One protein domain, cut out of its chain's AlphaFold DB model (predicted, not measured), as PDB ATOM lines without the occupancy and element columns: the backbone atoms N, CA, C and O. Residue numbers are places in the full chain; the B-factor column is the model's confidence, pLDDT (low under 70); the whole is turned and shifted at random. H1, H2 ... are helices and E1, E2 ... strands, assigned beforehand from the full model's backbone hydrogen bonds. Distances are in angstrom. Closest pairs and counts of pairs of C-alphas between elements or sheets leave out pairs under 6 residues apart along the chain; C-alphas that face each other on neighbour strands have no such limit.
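Overview. This is residues 627 to 684 of the 703 residues of an uncharacterized protein of Prevotella copri (UniProt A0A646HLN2). What does the model look like? A small three-strand sheet, E1 to E3, has one long helix, H2, packed across one of its faces, with the other face bare; the far end of H2, residues 676 to 684, sticks out past the sheet. The short helix H1 sits by the end of the sheet where E1 stops and E2 starts. What is it made of? The printed part has 58 residues with three named strands and then two named helices, E1 E2 E3 H1 H2; the sheet order is E1 - E2 - E3, antiparallel, and the class is mixed, helices and strands. It is compact, with a radius of gyration of the C-alphas of 11.7 A, and elongated, spanning 37 by 21 by 16 A.

Arrangement. How is the sheet joined? E1, residues 627 to 632, E2, residues 635 to 640, and E3, residues 643 to 648, form a meander, each strand the antiparallel neighbour of the one before. In the hairpin of E1 and E2, at 172 degrees, N 630 and O 637 are 2.8 A apart, within hydrogen-bond range; in the hairpin of E2 and E3, at 155 degrees, N 638 and O 645 are 3.0 A apart, also within range. Where is the long helix? H2, residues 664 to 684, is on the sheet at a height of 7.6 A, only just over E1 and E2, with 3 of its C-alphas falling on each, and it runs across the strands, at 75 degrees to E1 on the local plane. The closest C-alphas of E1 and H2 are those of Val 629 and Ala 668, 7.2 A apart. And the short helix? H1, residues 651 to 658, is on the sheet, with 8 pairs of C-alphas within 10 A. It is close to H2 but not clearly touching, the closest C-alphas being those of Tyr 657 and Leu 664 at 7.2 A, with a shallow tilt of 30 degrees, opposite ways. In H1 and H2 every O i to N i+4 pair is within hydrogen-bond range.

Along the chain. Where do the strands run? E1 starts at C-alpha 627, (-14.053, 50.534, -0.307), and is 15.8 A long; E2 is 14.8 A and E3 16.1 A. Where do the helices run? H1 is 10.3 A long; H2 is 30.6 A long, from C-alpha 664, (-8.790, 40.538, -4.200), to C-alpha 684, (-6.804, 65.141, -22.309).

Size, cuts and confidence. How large is it? The two C-alphas farthest apart, of Lys 659 and His 684, are 37.6 A apart; residues 676 to 684 of H2 stand free. Are there cuts or long links? The printed part has no cut, and the four links are tight. Where is confidence low? The mean pLDDT of the printed part is 74.2, and residues 642 to 645, 651 and 677 to 684 are under 70.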
ATOM      1  N   THR A 627     -13.312  51.244  -1.360       77.00
ATOM      2  CA  THR A 627     -14.053  50.534  -0.307       77.00
ATOM      3  C   THR A 627     -15.053  49.547  -0.919       77.00
ATOM      4  O   THR A 627     -15.351  49.609  -2.110       77.00
ATOM      5  N   ASP A 628     -15.543  48.587  -0.129       78.75
ATOM      6  CA  ASP A 628     -16.602  47.634  -0.520       78.75
ATOM      7  C   ASP A 628     -16.300  46.779  -1.767       78.75
ATOM      8  O   ASP A 628     -17.148  46.569  -2.638       78.75
ATOM      9  N   VAL A 629     -15.072  46.263  -1.861       78.19
ATOM     10  CA  VAL A 629     -14.623  45.457  -3.005       78.19
ATOM     11  C   VAL A 629     -15.206  44.043  -2.942       78.19
ATOM     12  O   VAL A 629     -14.953  43.295  -2.003       78.19
ATOM     13  N   THR A 630     -15.950  43.635  -3.972       81.38
ATOM     14  CA  THR A 630     -16.489  42.274  -4.123       81.38
ATOM     15  C   THR A 630     -16.415  41.799  -5.575       81.38
ATOM     16  O   THR A 630     -16.749  42.534  -6.500       81.38
ATOM     17  N   MET A 631     -16.042  40.535  -5.793       75.44
ATOM     18  CA  MET A 631     -16.055  39.897  -7.115       75.44
ATOM     19  C   MET A 631     -17.311  39.048  -7.325       75.44
ATOM     20  O   MET A 631     -17.660  38.214  -6.491       75.44
ATOM     21  N   LYS A 632     -17.970  39.211  -8.478       72.19
ATOM     22  CA  LYS A 632     -19.054  38.340  -8.954       72.19
ATOM     23  C   LYS A 632     -18.789  37.917 -10.398       72.19
ATOM     24  O   LYS A 632     -19.025  38.667 -11.344       72.19
ATOM     25  N   GLY A 633     -18.313  36.683 -10.567       72.06
ATOM     26  CA  GLY A 633     -17.976  36.133 -11.880       72.06
ATOM     27  C   GLY A 633     -16.848  36.922 -12.550       72.06
ATOM     28  O   GLY A 633     -15.749  37.000 -12.009       72.06
ATOM     29  N   GLY A 634     -17.125  37.492 -13.724       71.69
ATOM     30  CA  GLY A 634     -16.195  38.353 -14.462       71.69
ATOM     31  C   GLY A 634     -16.251  39.834 -14.076       71.69
ATOM     32  O   GLY A 634     -15.546  40.623 -14.684       71.69
ATOM     33  N   SER A 635     -17.064  40.232 -13.095       70.94
ATOM     34  CA  SER A 635     -17.244  41.643 -12.728       70.94
ATOM     35  C   SER A 635     -16.824  41.909 -11.286       70.94
ATOM     36  O   SER A 635     -17.205  41.174 -10.375       70.94
ATOM     37  N   MET A 636     -16.081  42.994 -11.079       78.56
ATOM     38  CA  MET A 636     -15.741  43.535  -9.767       78.56
ATOM     39  C   MET A 636     -16.678  44.690  -9.430       78.56
ATOM     40  O   MET A 636     -16.915  45.566 -10.259       78.56
ATOM     41  N   ILE A 637     -17.197  44.699  -8.214       77.75
ATOM     42  CA  ILE A 637     -17.982  45.795  -7.656       77.75
ATOM     43  C   ILE A 637     -17.111  46.439  -6.585       77.75
ATOM     44  O   ILE A 637     -16.579  45.726  -5.739       77.75
ATOM     45  N   ALA A 638     -16.915  47.750  -6.663       80.44
ATOM     46  CA  ALA A 638     -16.114  48.497  -5.702       80.44
ATOM     47  C   ALA A 638     -16.565  49.959  -5.659       80.44
ATOM     48  O   ALA A 638     -16.939  50.527  -6.685       80.44
ATOM     49  N   THR A 639     -16.498  50.577  -4.490       79.94
ATOM     50  CA  THR A 639     -16.735  52.009  -4.308       79.94
ATOM     51  C   THR A 639     -15.400  52.737  -4.436       79.94
ATOM     52  O   THR A 639     -14.528  52.561  -3.592       79.94
ATOM     53  N   ILE A 640     -15.211  53.522  -5.501       79.62
ATOM     54  CA  ILE A 640     -13.985  54.302  -5.745       79.62
ATOM     55  C   ILE A 640     -14.296  55.775  -5.475       79.62
ATOM     56  O   ILE A 640     -15.239  56.310  -6.053       79.62
ATOM     57  N   ASP A 641     -13.536  56.420  -4.585       78.69
ATOM     58  CA  ASP A 641     -13.703  57.834  -4.204       78.69
ATOM     59  C   ASP A 641     -15.157  58.191  -3.811       78.69
ATOM     60  O   ASP A 641     -15.713  59.213  -4.213       78.69
ATOM     61  N   GLY A 642     -15.815  57.301  -3.056       69.38
ATOM     62  CA  GLY A 642     -17.207  57.466  -2.609       69.38
ATOM     63  C   GLY A 642     -18.279  57.145  -3.660       69.38
ATOM     64  O   GLY A 642     -19.466  57.247  -3.357       69.38
ATOM     65  N   SER A 643     -17.893  56.723  -4.872       67.00
ATOM     66  CA  SER A 643     -18.818  56.378  -5.963       67.00
ATOM     67  C   SER A 643     -18.856  54.865  -6.242       67.00
ATOM     68  O   SER A 643     -17.818  54.281  -6.571       67.00
ATOM     69  N   PRO A 644     -20.027  54.200  -6.167       69.81
ATOM     70  CA  PRO A 644     -20.140  52.769  -6.444       69.81
ATOM     71  C   PRO A 644     -19.948  52.481  -7.938       69.81
ATOM     72  O   PRO A 644     -20.673  53.000  -8.787       69.81
ATOM     73  N   CYS A 645     -18.983  51.623  -8.263       62.34
ATOM     74  CA  CYS A 645     -18.593  51.287  -9.629       62.34
ATOM     75  C   CYS A 645     -18.676  49.774  -9.879       62.34
ATOM     76  O   CYS A 645     -18.307  48.957  -9.035       62.34
ATOM     77  N   VAL A 646     -19.123  49.396 -11.082       73.00
ATOM     78  CA  VAL A 646     -19.095  48.010 -11.571       73.00
ATOM     79  C   VAL A 646     -18.103  47.928 -12.723       73.00
ATOM     80  O   VAL A 646     -18.263  48.596 -13.742       73.00
ATOM     81  N   ILE A 647     -17.071  47.107 -12.561       73.94
ATOM     82  CA  ILE A 647     -15.909  47.058 -13.443       73.94
ATOM     83  C   ILE A 647     -15.784  45.652 -14.018       73.94
ATOM     84  O   ILE A 647     -15.714  44.668 -13.286       73.94
ATOM     85  N   ASN A 648     -15.760  45.552 -15.344       71.94
ATOM     86  CA  ASN A 648     -15.630  44.270 -16.025       71.94
ATOM     87  C   ASN A 648     -14.156  43.837 -16.049       71.94
ATOM     88  O   ASN A 648     -13.292  44.561 -16.548       71.94
ATOM     89  N   ILE A 649     -13.871  42.666 -15.491       73.88
ATOM     90  CA  ILE A 649     -12.531  42.108 -15.341       73.88
ATOM     91  C   ILE A 649     -12.263  41.156 -16.501       73.88
ATOM     92  O   ILE A 649     -13.095  40.332 -16.876       73.88
ATOM     93  N   SER A 650     -11.069  41.256 -17.086       72.06
ATOM     94  CA  SER A 650     -10.683  40.369 -18.185       72.06
ATOM     95  C   SER A 650     -10.776  38.895 -17.770       72.06
ATOM     96  O   SER A 650     -10.404  38.530 -16.655       72.06
ATOM     97  N   ASN A 651     -11.188  38.028 -18.697       68.69
ATOM     98  CA  ASN A 651     -11.358  36.593 -18.435       68.69
ATOM     99  C   ASN A 651     -10.093  35.921 -17.868       68.69
ATOM    100  O   ASN A 651     -10.195  34.960 -17.116       68.69
ATOM    101  N   SER A 652      -8.904  36.437 -18.202       72.56
ATOM    102  CA  SER A 652      -7.632  35.916 -17.678       72.56
ATOM    103  C   SER A 652      -7.382  36.331 -16.226       72.56
ATOM    104  O   SER A 652      -6.910  35.523 -15.436       72.56
ATOM    105  N   ALA A 653      -7.729  37.567 -15.855       71.75
ATOM    106  CA  ALA A 653      -7.614  38.041 -14.476       71.75
ATOM    107  C   ALA A 653      -8.707  37.444 -13.572       71.75
ATOM    108  O   ALA A 653      -8.430  37.104 -12.427       71.75
ATOM    109  N   ALA A 654      -9.919  37.237 -14.099       76.25
ATOM    110  CA  ALA A 654     -10.997  36.553 -13.390       76.25
ATOM    111  C   ALA A 654     -10.679  35.064 -13.147       76.25
ATOM    112  O   ALA A 654     -10.921  34.570 -12.050       76.25
ATOM    113  N   ASP A 655     -10.075  34.365 -14.118       75.12
ATOM    114  CA  ASP A 655      -9.598  32.980 -13.948       75.12
ATOM    115  C   ASP A 655      -8.424  32.899 -12.951       75.12
ATOM    116  O   ASP A 655      -8.383  32.005 -12.109       75.12
ATOM    117  N   ALA A 656      -7.496  33.864 -12.977       75.81
ATOM    118  CA  ALA A 656      -6.395  33.936 -12.010       75.81
ATOM    119  C   ALA A 656      -6.875  34.227 -10.572       75.81
ATOM    120  O   ALA A 656      -6.330  33.665  -9.621       75.81
ATOM    121  N   TYR A 657      -7.920  35.048 -10.413       78.12
ATOM    122  CA  TYR A 657      -8.602  35.277  -9.137       78.12
ATOM    123  C   TYR A 657      -9.349  34.023  -8.653       78.12
ATOM    124  O   TYR A 657      -9.181  33.610  -7.510       78.12
ATOM    125  N   GLN A 658     -10.107  33.355  -9.532       77.44
ATOM    126  CA  GLN A 658     -10.829  32.113  -9.203       77.44
ATOM    127  C   GLN A 658      -9.891  30.964  -8.809       77.44
ATOM    128  O   GLN A 658     -10.256  30.121  -7.996       77.44
ATOM    129  N   LYS A 659      -8.668  30.953  -9.349       77.38
ATOM    130  CA  LYS A 659      -7.604  30.005  -8.984       77.38
ATOM    131  C   LYS A 659      -6.814  30.411  -7.733       77.38
ATOM    132  O   LYS A 659      -5.871  29.710  -7.376       77.38
ATOM    133  N   GLY A 660      -7.164  31.526  -7.085       73.06
ATOM    134  CA  GLY A 660      -6.517  32.015  -5.862       73.06
ATOM    135  C   GLY A 660      -5.092  32.541  -6.062       73.06
ATOM    136  O   GLY A 660      -4.333  32.643  -5.104       73.06
ATOM    137  N   VAL A 661      -4.703  32.842  -7.304       80.75
ATOM    138  CA  VAL A 661      -3.334  33.253  -7.654       80.75
ATOM    139  C   VAL A 661      -3.140  34.770  -7.531       80.75
ATOM    140  O   VAL A 661      -2.022  35.234  -7.306       80.75
ATOM    141  N   ILE A 662      -4.229  35.537  -7.659       80.44
ATOM    142  CA  ILE A 662      -4.265  36.988  -7.447       80.44
ATOM    143  C   ILE A 662      -5.258  37.284  -6.315       80.44
ATOM    144  O   ILE A 662      -6.450  37.020  -6.492       80.44
ATOM    145  N   PRO A 663      -4.803  37.836  -5.179       84.88
ATOM    146  CA  PRO A 663      -5.680  38.284  -4.100       84.88
ATOM    147  C   PRO A 663      -6.596  39.444  -4.516       84.88
ATOM    148  O   PRO A 663      -6.270  40.236  -5.405       84.88
ATOM    149  N   LEU A 664      -7.756  39.553  -3.860       82.06
ATOM    150  CA  LEU A 664      -8.790  40.538  -4.200       82.06
ATOM    151  C   LEU A 664      -8.287  41.985  -4.093       82.06
ATOM    152  O   LEU A 664      -8.597  42.808  -4.952       82.06
ATOM    153  N   ASN A 665      -7.487  42.280  -3.068       83.94
ATOM    154  CA  ASN A 665      -6.988  43.630  -2.806       83.94
ATOM    155  C   ASN A 665      -5.966  44.063  -3.865       83.94
ATOM    156  O   ASN A 665      -6.056  45.166  -4.402       83.94
ATOM    157  N   THR A 666      -5.064  43.156  -4.250       82.69
ATOM    158  CA  THR A 666      -4.086  43.359  -5.330       82.69
ATOM    159  C   THR A 666      -4.775  43.578  -6.682       82.69
ATOM    160  O   THR A 666      -4.391  44.462  -7.453       82.69
ATOM    161  N   LEU A 667      -5.845  42.825  -6.968       81.75
ATOM    162  CA  LEU A 667      -6.655  43.028  -8.172       81.75
ATOM    163  C   LEU A 667      -7.354  44.396  -8.157       81.75
ATOM    164  O   LEU A 667      -7.337  45.103  -9.164       81.75
ATOM    165  N   ALA A 668      -7.931  44.791  -7.022       81.31
ATOM    166  CA  ALA A 668      -8.623  46.066  -6.876       81.31
ATOM    167  C   ALA A 668      -7.681  47.270  -7.035       81.31
ATOM    168  O   ALA A 668      -8.007  48.213  -7.757       81.31
ATOM    169  N   ASN A 669      -6.480  47.207  -6.453       81.69
ATOM    170  CA  ASN A 669      -5.447  48.231  -6.613       81.69
ATOM    171  C   ASN A 669      -5.000  48.370  -8.082       81.69
ATOM    172  O   ASN A 669      -4.863  49.482  -8.598       81.69
ATOM    173  N   ALA A 670      -4.824  47.248  -8.788       79.69
ATOM    174  CA  ALA A 670      -4.478  47.252 -10.210       79.69
ATOM    175  C   ALA A 670      -5.595  47.851 -11.083       79.69
ATOM    176  O   ALA A 670      -5.324  48.563 -12.055       79.69
ATOM    177  N   VAL A 671      -6.852  47.595 -10.721       79.62
ATOM    178  CA  VAL A 671      -8.017  48.175 -11.392       79.62
ATOM    179  C   VAL A 671      -8.110  49.682 -11.147       79.62
ATOM    180  O   VAL A 671      -8.347  50.415 -12.105       79.62
ATOM    181  N   LEU A 672      -7.853  50.166  -9.928       78.38
ATOM    182  CA  LEU A 672      -7.808  51.604  -9.638       78.38
ATOM    183  C   LEU A 672      -6.726  52.316 -10.455       78.38
ATOM    184  O   LEU A 672      -6.987  53.360 -11.043       78.38
ATOM    185  N   LYS A 673      -5.540  51.712 -10.586       78.25
ATOM    186  CA  LYS A 673      -4.470  52.269 -11.425       78.25
ATOM    187  C   LYS A 673      -4.909  52.422 -12.887       78.25
ATOM    188  O   LYS A 673      -4.645  53.445 -13.514       78.25
ATOM    189  N   LYS A 674      -5.622  51.429 -13.427       71.56
ATOM    190  CA  LYS A 674      -6.183  51.488 -14.788       71.56
ATOM    191  C   LYS A 674      -7.340  52.478 -14.920       71.56
ATOM    192  O   LYS A 674      -7.517  53.067 -15.984       71.56
ATOM    193  N   TYR A 675      -8.115  52.657 -13.859       74.00
ATOM    194  CA  TYR A 675      -9.183  53.644 -13.795       74.00
ATOM    195  C   TYR A 675      -8.628  55.076 -13.864       74.00
ATOM    196  O   TYR A 675      -9.066  55.848 -14.718       74.00
ATOM    197  N   ASP A 676      -7.603  55.391 -13.067       72.75
ATOM    198  CA  ASP A 676      -6.937  56.701 -13.077       72.75
ATOM    199  C   ASP A 676      -6.262  56.987 -14.440       72.75
ATOM    200  O   ASP A 676      -6.408  58.080 -14.996       72.75
ATOM    201  N   GLU A 677      -5.601  55.988 -15.046       69.50
ATOM    202  CA  GLU A 677      -5.037  56.092 -16.406       69.50
ATOM    203  C   GLU A 677      -6.120  56.447 -17.445       69.50
ATOM    204  O   GLU A 677      -5.934  57.357 -18.257       69.50
ATOM    205  N   ASN A 678      -7.279  55.782 -17.404       66.69
ATOM    206  CA  ASN A 678      -8.372  56.038 -18.344       66.69
ATOM    207  C   ASN A 678      -9.020  57.417 -18.153       66.69
ATOM    208  O   ASN A 678      -9.353  58.066 -19.149       66.69
ATOM    209  N   GLN A 679      -9.172  57.882 -16.911       67.00
ATOM    210  CA  GLN A 679      -9.689  59.225 -16.627       67.00
ATOM    211  C   GLN A 679      -8.742  60.314 -17.151       67.00
ATOM    212  O   GLN A 679      -9.195  61.267 -17.785       67.00
ATOM    213  N   SER A 680      -7.425  60.131 -17.001       65.12
ATOM    214  CA  SER A 680      -6.427  61.069 -17.542       65.12
ATOM    215  C   SER A 680      -6.440  61.152 -19.079       65.12
ATOM    216  O   SER A 680      -6.278  62.223 -19.664       65.12
ATOM    217  N   LEU A 681      -6.702  60.032 -19.765       63.84
ATOM    218  CA  LEU A 681      -6.833  60.001 -21.225       63.84
ATOM    219  C   LEU A 681      -8.139  60.646 -21.705       63.84
ATOM    220  O   LEU A 681      -8.179  61.221 -22.796       63.84
ATOM    221  N   ALA A 682      -9.212  60.538 -20.918       53.22
ATOM    222  CA  ALA A 682     -10.494  61.160 -21.222       53.22
ATOM    223  C   ALA A 682     -10.432  62.687 -21.059       53.22
ATOM    224  O   ALA A 682     -10.884  63.402 -21.956       53.22
ATOM    225  N   SER A 683      -9.814  63.191 -19.985       56.00
ATOM    226  CA  SER A 683      -9.646  64.633 -19.762       56.00
ATOM    227  C   SER A 683      -8.775  65.285 -20.842       56.00
ATOM    228  O   SER A 683      -9.170  66.300 -21.413       56.00
ATOM    229  N   HIS A 684      -7.668  64.646 -21.232       54.91
ATOM    230  CA  HIS A 684      -6.804  65.141 -22.309       54.91
ATOM    231  C   HIS A 684      -7.529  65.218 -23.670       54.91
ATOM    232  O   HIS A 684      -7.274  66.113 -24.478       54.91
TER     233      HIS A 684